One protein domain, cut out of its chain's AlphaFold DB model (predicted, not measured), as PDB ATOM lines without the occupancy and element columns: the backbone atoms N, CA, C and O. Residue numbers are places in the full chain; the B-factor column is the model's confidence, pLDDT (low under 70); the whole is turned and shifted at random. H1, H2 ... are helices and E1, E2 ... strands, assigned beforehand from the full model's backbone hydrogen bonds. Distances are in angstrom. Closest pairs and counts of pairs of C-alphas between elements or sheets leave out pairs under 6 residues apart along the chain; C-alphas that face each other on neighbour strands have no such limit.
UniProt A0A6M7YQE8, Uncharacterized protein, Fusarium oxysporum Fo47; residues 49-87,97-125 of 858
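AT A GLANCE: This is residues 49 to 87 and 97 to 125 of the 858 residues of an uncharacterized protein of Fusarium oxysporum Fo47 (UniProt A0A6M7YQE8). With little regular structure, this is a loose rod: two small two-stranded sheets lie one after the other along its length, parallel E2 and E4 toward one end, antiparallel E1 and E3 in the other half with the short helix H1. The 68 printed residues run H1, E1, E2, E3, E4; the class is mixed, with 25 residues in named elements. The radius of gyration of the C-alphas is 15.0 A, the spans 50 by 24 by 17 A.

IN THESE COORDINATES: Find C-alpha 78 at (121.891, 209.813, 262.054); from there E2, residues 78 to 83, runs 16.1 A. E4, residues 122 to 125, ends at (123.804, 203.235, 254.455). E1 is residues 71 to 74, E3 104 to 107, H1 56 to 62.

HOW THE PARTS SIT: Between E2 and E4, at 34 degrees, N 80 and O 123 are within hydrogen-bond range, 2.9 A. Between E1 and E3, at 146 degrees, find N 74 and O 104, 2.8 A. H1 has 1 of 3 O i to N i+4 and 2 of 4 O i to N i+3 pairs within range. H1 is apart from E2, E3 and E4.

THE WHOLE: C-alphas 50 and 86 are farthest apart, 50.3 A. Residues 88 to 96 are not printed; C-alphas 87 and 97 stand 19.9 A apart. The E3 to E4 link is long, 14 residues. No printed residue is under 70 in pLDDT.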
ATOM      1  N   ASP A  49     102.555 217.910 279.044       72.69
ATOM      2  CA  ASP A  49     102.051 219.221 278.605       72.69
ATOM      3  C   ASP A  49     102.257 220.296 279.696       72.69
ATOM      4  O   ASP A  49     102.324 221.492 279.399       72.69
ATOM      5  N   LEU A  50     102.441 219.873 280.956       74.31
ATOM      6  CA  LEU A  50     102.827 220.720 282.094       74.31
ATOM      7  C   LEU A  50     104.348 220.787 282.327       74.31
ATOM      8  O   LEU A  50     104.813 221.589 283.142       74.31
ATOM      9  N   ALA A  51     105.137 219.954 281.644       80.19
ATOM     10  CA  ALA A  51     106.573 219.859 281.869       80.19
ATOM     11  C   ALA A  51     107.333 221.024 281.192       80.19
ATOM     12  O   ALA A  51     107.042 221.384 280.049       80.19
ATOM     13  N   PRO A  52     108.346 221.629 281.847       83.50
ATOM     14  CA  PRO A  52     109.045 222.792 281.300       83.50
ATOM     15  C   PRO A  52     109.748 222.470 279.962       83.50
ATOM     16  O   PRO A  52     110.153 221.320 279.748       83.50
ATOM     17  N   PRO A  53     109.901 223.444 279.040       83.81
ATOM     18  CA  PRO A  53     110.323 223.165 277.667       83.81
ATOM     19  C   PRO A  53     111.712 222.524 277.566       83.81
ATOM     20  O   PRO A  53     112.705 223.099 278.011       83.81
ATOM     21  N   CYS A  54     111.785 221.364 276.915       86.56
ATOM     22  CA  CYS A  54     113.051 220.727 276.560       86.56
ATOM     23  C   CYS A  54     113.554 221.195 275.183       86.56
ATOM     24  O   CYS A  54     112.872 221.894 274.432       86.56
ATOM     25  N   ALA A  55     114.758 220.760 274.797       85.50
ATOM     26  CA  ALA A  55     115.211 220.904 273.415       85.50
ATOM     27  C   ALA A  55     114.229 220.201 272.441       85.50
ATOM     28  O   ALA A  55     113.813 219.077 272.737       85.50
ATOM     29  N   PRO A  56     113.917 220.763 271.250       86.44
ATOM     30  CA  PRO A  56     112.877 220.236 270.345       86.44
ATOM     31  C   PRO A  56     113.039 218.774 269.887       86.44
ATOM     32  O   PRO A  56     112.093 218.162 269.388       86.44
ATOM     33  N   THR A  57     114.237 218.201 270.023       84.19
ATOM     34  CA  THR A  57     114.497 216.773 269.789       84.19
ATOM     35  C   THR A  57     113.864 215.887 270.867       84.19
ATOM     36  O   THR A  57     113.296 214.851 270.528       84.19
ATOM     37  N   LEU A  58     113.962 216.287 272.139       89.12
ATOM     38  CA  LEU A  58     113.409 215.567 273.292       89.12
ATOM     39  C   LEU A  58     111.946 215.930 273.538       89.12
ATOM     40  O   LEU A  58     111.148 215.054 273.846       89.12
ATOM     41  N   ASP A  59     111.585 217.194 273.334       87.69
ATOM     42  CA  ASP A  59     110.213 217.679 273.494       87.69
ATOM     43  C   ASP A  59     109.236 216.921 272.568       87.69
ATOM     44  O   ASP A  59     108.183 216.463 272.985       87.69
ATOM     45  N   HIS A  60     109.660 216.607 271.340       88.19
ATOM     46  CA  HIS A  60     108.919 215.736 270.417       88.19
ATOM     47  C   HIS A  60     108.673 214.296 270.931       88.19
ATOM     48  O   HIS A  60     107.782 213.615 270.418       88.19
ATOM     49  N   LEU A  61     109.440 213.802 271.911       90.56
ATOM     50  CA  LEU A  61     109.223 212.479 272.515       90.56
ATOM     51  C   LEU A  61     108.056 212.474 273.510       90.56
ATOM     52  O   LEU A  61     107.521 211.408 273.793       90.56
ATOM     53  N   ARG A  62     107.618 213.648 273.984       89.75
ATOM     54  CA  ARG A  62     106.518 213.828 274.946       89.75
ATOM     55  C   ARG A  62     105.128 213.473 274.399       89.75
ATOM     56  O   ARG A  62     104.146 213.538 275.128       89.75
ATOM     57  N   ARG A  63     105.017 213.066 273.129       86.88
ATOM     58  CA  ARG A  63     103.758 212.600 272.524       86.88
ATOM     59  C   ARG A  63     103.170 211.440 273.334       86.88
ATOM     60  O   ARG A  63     103.721 210.340 273.334       86.88
ATOM     61  N   SER A  64     102.004 211.658 273.940       81.44
ATOM     62  CA  SER A  64     101.258 210.655 274.722       81.44
ATOM     63  C   SER A  64     101.063 209.323 273.979       81.44
ATOM     64  O   SER A  64     101.155 208.251 274.578       81.44
ATOM     65  N   SER A  65     100.910 209.371 272.652       82.06
ATOM     66  CA  SER A  65     100.797 208.206 271.762       82.06
ATOM     67  C   SER A  65     102.033 207.294 271.702       82.06
ATOM     68  O   SER A  65     101.933 206.186 271.176       82.06
ATOM     69  N   TYR A  66     103.189 207.712 272.230       89.44
ATOM     70  CA  TYR A  66     104.382 206.862 272.350       89.44
ATOM     71  C   TYR A  66     104.365 206.002 273.629       89.44
ATOM     72  O   TYR A  66     105.019 204.954 273.672       89.44
ATOM     73  N   GLY A  67     103.614 206.420 274.659       86.50
ATOM     74  CA  GLY A  67     103.516 205.719 275.943       86.50
ATOM     75  C   GLY A  67     104.861 205.577 276.664       86.50
ATOM     76  O   GLY A  67     105.188 204.481 277.117       86.50
ATOM     77  N   LEU A  68     105.662 206.648 276.702       89.00
ATOM     78  CA  LEU A  68     106.948 206.676 277.406       89.00
ATOM     79  C   LEU A  68     106.778 206.876 278.918       89.00
ATOM     80  O   LEU A  68     105.832 207.511 279.381       89.00
ATOM     81  N   THR A  69     107.738 206.345 279.670       88.38
ATOM     82  CA  THR A  69     107.932 206.588 281.103       88.38
ATOM     83  C   THR A  69     108.586 207.945 281.363       88.38
ATOM     84  O   THR A  69     109.142 208.569 280.459       88.38
ATOM     85  N   ARG A  70     108.562 208.377 282.631       87.06
ATOM     86  CA  ARG A  70     109.284 209.555 283.133       87.06
ATOM     87  C   ARG A  70     110.766 209.543 282.749       87.06
ATOM     88  O   ARG A  70     111.247 210.447 282.068       87.06
ATOM     89  N   ASP A  71     111.466 208.511 283.202       88.75
ATOM     90  CA  ASP A  71     112.868 208.265 282.907       88.75
ATOM     91  C   ASP A  71     112.976 207.405 281.644       88.75
ATOM     92  O   ASP A  71     112.350 206.342 281.549       88.75
ATOM     93  N   ILE A  72     113.784 207.846 280.675       91.75
ATOM     94  CA  ILE A  72     114.102 207.083 279.461       91.75
ATOM     95  C   ILE A  72     115.614 206.999 279.235       91.75
ATOM     96  O   ILE A  72     116.359 207.911 279.586       91.75
ATOM     97  N   ILE A  73     116.073 205.933 278.574       91.56
ATOM     98  CA  ILE A  73     117.438 205.848 278.034       91.56
ATOM     99  C   ILE A  73     117.396 206.350 276.588       91.56
ATOM    100  O   ILE A  73     117.132 205.591 275.654       91.56
ATOM    101  N   TYR A  74     117.630 207.648 276.400       91.25
ATOM    102  CA  TYR A  74     117.592 208.281 275.087       91.25
ATOM    103  C   TYR A  74     118.843 207.962 274.257       91.25
ATOM    104  O   TYR A  74     119.974 208.025 274.750       91.25
ATOM    105  N   GLN A  75     118.637 207.680 272.966       90.31
ATOM    106  CA  GLN A  75     119.693 207.505 271.971       90.31
ATOM    107  C   GLN A  75     119.328 208.161 270.639       90.31
ATOM    108  O   GLN A  75     118.161 208.238 270.257       90.31
ATOM    109  N   LYS A  76     120.358 208.585 269.900       90.06
ATOM    110  CA  LYS A  76     120.239 209.210 268.584       90.06
ATOM    111  C   LYS A  76     121.319 208.667 267.656       90.06
ATOM    112  O   LYS A  76     122.503 208.696 267.991       90.06
ATOM    113  N   ARG A  77     120.931 208.226 266.460       91.19
ATOM    114  CA  ARG A  77     121.866 207.949 265.364       91.19
ATOM    115  C   ARG A  77     121.330 208.583 264.092       91.19
ATOM    116  O   ARG A  77     120.132 208.547 263.831       91.19
ATOM    117  N   CYS A  78     122.225 209.178 263.318       91.94
ATOM    118  CA  CYS A  78     121.891 209.813 262.054       91.94
ATOM    119  C   CYS A  78     122.362 208.914 260.917       91.94
ATOM    120  O   CYS A  78     123.429 208.308 261.000       91.94
ATOM    121  N   ILE A  79     121.557 208.817 259.864       92.94
ATOM    122  CA  ILE A  79     121.826 207.980 258.698       92.94
ATOM    123  C   ILE A  79     121.954 208.902 257.491       92.94
ATOM    124  O   ILE A  79     121.056 209.695 257.211       92.94
ATOM    125  N   ARG A  80     123.060 208.782 256.755       93.75
ATOM    126  CA  ARG A  80     123.221 209.400 255.438       93.75
ATOM    127  C   ARG A  80     123.009 208.324 254.368       93.75
ATOM    128  O   ARG A  80     123.903 207.493 254.181       93.75
ATOM    129  N   PRO A  81     121.865 208.317 253.660       93.56
ATOM    130  CA  PRO A  81     121.653 207.379 252.568       93.56
ATOM    131  C   PRO A  81     122.612 207.668 251.407       93.56
ATOM    132  O   PRO A  81     122.901 208.820 251.075       93.56
ATOM    133  N   VAL A  82     123.088 206.605 250.766       94.75
ATOM    134  CA  VAL A  82     123.800 206.633 249.486       94.75
ATOM    135  C   VAL A  82     123.011 205.772 248.512       94.75
ATOM    136  O   VAL A  82     122.897 204.562 248.697       94.75
ATOM    137  N   VAL A  83     122.447 206.409 247.486       95.56
ATOM    138  CA  VAL A  83     121.610 205.732 246.492       95.56
ATOM    139  C   VAL A  83     122.479 204.873 245.574       95.56
ATOM    140  O   VAL A  83     123.274 205.396 244.793       95.56
ATOM    141  N   ASP A  84     122.287 203.559 245.635       94.94
ATOM    142  CA  ASP A  84     122.959 202.573 244.793       94.94
ATOM    143  C   ASP A  84     121.920 201.864 243.911       94.94
ATOM    144  O   ASP A  84     121.104 201.064 244.367       94.94
ATOM    145  N   LYS A  85     121.935 202.180 242.611       92.19
ATOM    146  CA  LYS A  85     120.963 201.672 241.623       92.19
ATOM    147  C   LYS A  85     121.125 200.180 241.296       92.19
ATOM    148  O   LYS A  85     120.344 199.667 240.498       92.19
ATOM    149  N   LYS A  86     122.149 199.511 241.835       92.19
ATOM    150  CA  LYS A  86     122.403 198.072 241.647       92.19
ATOM    151  C   LYS A  86     122.226 197.264 242.935       92.19
ATOM    152  O   LYS A  86     122.510 196.070 242.928       92.19
ATOM    153  N   LEU A  87     121.800 197.902 244.024       91.62
ATOM    154  CA  LEU A  87     121.636 197.246 245.313       91.62
ATOM    155  C   LEU A  87     120.390 196.358 245.332       91.62
ATOM    156  O   LEU A  87     119.288 196.819 245.040       91.62
ATOM    157  N   ASP A  97     130.267 200.218 262.021       87.19
ATOM    158  CA  ASP A  97     129.838 201.137 263.074       87.19
ATOM    159  C   ASP A  97     128.758 200.513 263.964       87.19
ATOM    160  O   ASP A  97     127.831 199.866 263.483       87.19
ATOM    161  N   ALA A  98     128.779 200.827 265.259       87.19
ATOM    162  CA  ALA A  98     127.634 200.569 266.127       87.19
ATOM    163  C   ALA A  98     126.475 201.545 265.818       87.19
ATOM    164  O   ALA A  98     126.674 202.770 265.723       87.19
ATOM    165  N   LEU A  99     125.260 201.003 265.677       89.94
ATOM    166  CA  LEU A  99     124.009 201.762 265.540       89.94
ATOM    167  C   LEU A  99     123.582 202.341 266.893       89.94
ATOM    168  O   LEU A  99     123.455 203.557 267.032       89.94
ATOM    169  N   ILE A 100     123.421 201.450 267.871       81.38
ATOM    170  CA  ILE A 100     123.159 201.734 269.285       81.38
ATOM    171  C   ILE A 100     124.509 201.988 269.983       81.38
ATOM    172  O   ILE A 100     125.523 201.383 269.637       81.38
ATOM    173  N   LYS A 101     124.545 202.922 270.936       78.81
ATOM    174  CA  LYS A 101     125.727 203.280 271.743       78.81
ATOM    175  C   LYS A 101     125.340 203.345 273.231       78.81
ATOM    176  O   LYS A 101     124.268 202.893 273.626       78.81
ATOM    177  N   SER A 102     126.199 203.906 274.080       79.25
ATOM    178  CA  SER A 102     125.812 204.335 275.429       79.25
ATOM    179  C   SER A 102     124.781 205.468 275.340       79.25
ATOM    180  O   SER A 102     125.100 206.546 274.835       79.25
ATOM    181  N   GLY A 103     123.555 205.226 275.809       83.50
ATOM    182  CA  GLY A 103     122.510 206.248 275.882       83.50
ATOM    183  C   GLY A 103     122.670 207.197 277.068       83.50
ATOM    184  O   GLY A 103     123.441 206.929 277.989       83.50
ATOM    185  N   GLN A 104     121.921 208.299 277.042       88.19
ATOM    186  CA  GLN A 104     121.806 209.232 278.166       88.19
ATOM    187  C   GLN A 104     120.458 209.017 278.859       88.19
ATOM    188  O   GLN A 104     119.429 208.939 278.185       88.19
ATOM    189  N   THR A 105     120.448 208.934 280.190       90.38
ATOM    190  CA  THR A 105     119.200 208.982 280.962       90.38
ATOM    191  C   THR A 105     118.610 210.385 280.853       90.38
ATOM    192  O   THR A 105     119.315 211.364 281.090       90.38
ATOM    193  N   VAL A 106     117.333 210.487 280.486       89.69
ATOM    194  CA  VAL A 106     116.601 211.754 280.365       89.69
ATOM    195  C   VAL A 106     115.314 211.653 281.173       89.69
ATOM    196  O   VAL A 106     114.560 210.698 280.999       89.69
ATOM    197  N   GLN A 107     115.066 212.654 282.019       88.75
ATOM    198  CA  GLN A 107     113.805 212.830 282.739       88.75
ATOM    199  C   GLN A 107     112.907 213.756 281.912       88.75
ATOM    200  O   GLN A 107     113.165 214.959 281.820       88.75
ATOM    201  N   LEU A 108     111.902 213.191 281.240       88.06
ATOM    202  CA  LEU A 108     111.063 213.932 280.289       88.06
ATOM    203  C   LEU A 108     110.046 214.868 280.974       88.06
ATOM    204  O   LEU A 108     109.512 215.761 280.316       88.06
ATOM    205  N   ASP A 109     109.803 214.701 282.277       85.44
ATOM    206  CA  ASP A 109     108.944 215.554 283.119       85.44
ATOM    207  C   ASP A 109     109.638 216.841 283.607       85.44
ATOM    208  O   ASP A 109     108.982 217.754 284.101       85.44
ATOM    209  N   GLN A 110     110.964 216.917 283.481       84.75
ATOM    210  CA  GLN A 110     111.781 218.066 283.878       84.75
ATOM    211  C   GLN A 110     112.243 218.853 282.641       84.75
ATOM    212  O   GLN A 110     111.905 218.505 281.512       84.75
ATOM    213  N   ALA A 111     113.058 219.900 282.813       82.38
ATOM    214  CA  ALA A 111     113.576 220.716 281.699       82.38
ATOM    215  C   ALA A 111     114.684 220.011 280.875       82.38
ATOM    216  O   ALA A 111     115.483 220.659 280.198       82.38
ATOM    217  N   CYS A 112     114.756 218.677 280.954       84.94
ATOM    218  CA  CYS A 112     115.800 217.830 280.378       84.94
ATOM    219  C   CYS A 112     117.235 218.283 280.737       84.94
ATOM    220  O   CYS A 112     118.152 218.174 279.920       84.94
ATOM    221  N   GLU A 113     117.438 218.810 281.949       75.94
ATOM    222  CA  GLU A 113     118.746 219.295 282.405       75.94
ATOM    223  C   GLU A 113     119.795 218.171 282.458       75.94
ATOM    224  O   GLU A 113     119.483 216.997 282.651       75.94
ATOM    225  N   GLY A 114     121.066 218.523 282.247       74.19
ATOM    226  CA  GLY A 114     122.177 217.563 282.178       74.19
ATOM    227  C   GLY A 114     122.283 216.776 280.861       74.19
ATOM    228  O   GLY A 114     123.356 216.246 280.566       74.19
ATOM    229  N   TRP A 115     121.235 216.745 280.031       82.25
ATOM    230  CA  TRP A 115     121.314 216.204 278.671       82.25
ATOM    231  C   TRP A 115     122.149 217.101 277.750       82.25
ATOM    232  O   TRP A 115     122.165 218.328 277.871       82.25
ATOM    233  N   THR A 116     122.819 216.484 276.776       77.00
ATOM    234  CA  THR A 116     123.568 217.190 275.729       77.00
ATOM    235  C   THR A 116     123.162 216.670 274.355       77.00
ATOM    236  O   THR A 116     123.262 215.474 274.085       77.00
ATOM    237  N   GLU A 117     122.722 217.565 273.461       78.31
ATOM    238  CA  GLU A 117     122.375 217.205 272.079       78.31
ATOM    239  C   GLU A 117     123.606 216.624 271.377       78.31
ATOM    240  O   GLU A 117     124.554 217.334 271.034       78.31
ATOM    241  N   SER A 118     123.595 215.305 271.188       70.56
ATOM    242  CA  SER A 118     124.719 214.565 270.630       70.56
ATOM    243  C   SER A 118     125.047 215.065 269.222       70.56
ATOM    244  O   SER A 118     124.181 215.069 268.339       70.56
ATOM    245  N   THR A 119     126.309 215.429 268.980       72.25
ATOM    246  CA  THR A 119     126.817 215.726 267.636       72.25
ATOM    247  C   THR A 119     126.744 214.457 266.785       72.25
ATOM    248  O   THR A 119     127.546 213.531 266.884       72.25
ATOM    249  N   CYS A 120     125.687 214.391 265.982       77.62
ATOM    250  CA  CYS A 120     125.166 213.154 265.425       77.62
ATOM    251  C   CYS A 120     125.880 212.775 264.117       77.62
ATOM    252  O   CYS A 120     125.323 212.918 263.028       77.62
ATOM    253  N   GLU A 121     127.133 212.324 264.222       85.44
ATOM    254  CA  GLU A 121     127.924 211.880 263.069       85.44
ATOM    255  C   GLU A 121     127.181 210.767 262.292       85.44
ATOM    256  O   GLU A 121     126.805 209.745 262.891       85.44
ATOM    257  N   PRO A 122     126.919 210.957 260.982       90.31
ATOM    258  CA  PRO A 122     125.992 210.102 260.262       90.31
ATOM    259  C   PRO A 122     126.656 208.837 259.708       90.31
ATOM    260  O   PRO A 122     127.544 208.909 258.853       90.31
ATOM    261  N   VAL A 123     126.144 207.668 260.103       92.19
ATOM    262  CA  VAL A 123     126.526 206.394 259.473       92.19
ATOM    263  C   VAL A 123     126.031 206.362 258.030       92.19
ATOM    264  O   VAL A 123     124.962 206.883 257.703       92.19
ATOM    265  N   THR A 124     126.810 205.752 257.140       92.94
ATOM    266  CA  THR A 124     126.470 205.693 255.714       92.94
ATOM    267  C   THR A 124     125.779 204.376 255.391       92.94
ATOM    268  O   THR A 124     126.395 203.323 255.535       92.94
ATOM    269  N   LEU A 125     124.534 204.424 254.911       94.44
ATOM    270  CA  LEU A 125     123.804 203.235 254.455       94.44
ATOM    271  C   LEU A 125     123.584 203.288 252.947       94.44
ATOM    272  O   LEU A 125     123.169 204.316 252.411       94.44
TER     273      LEU A 125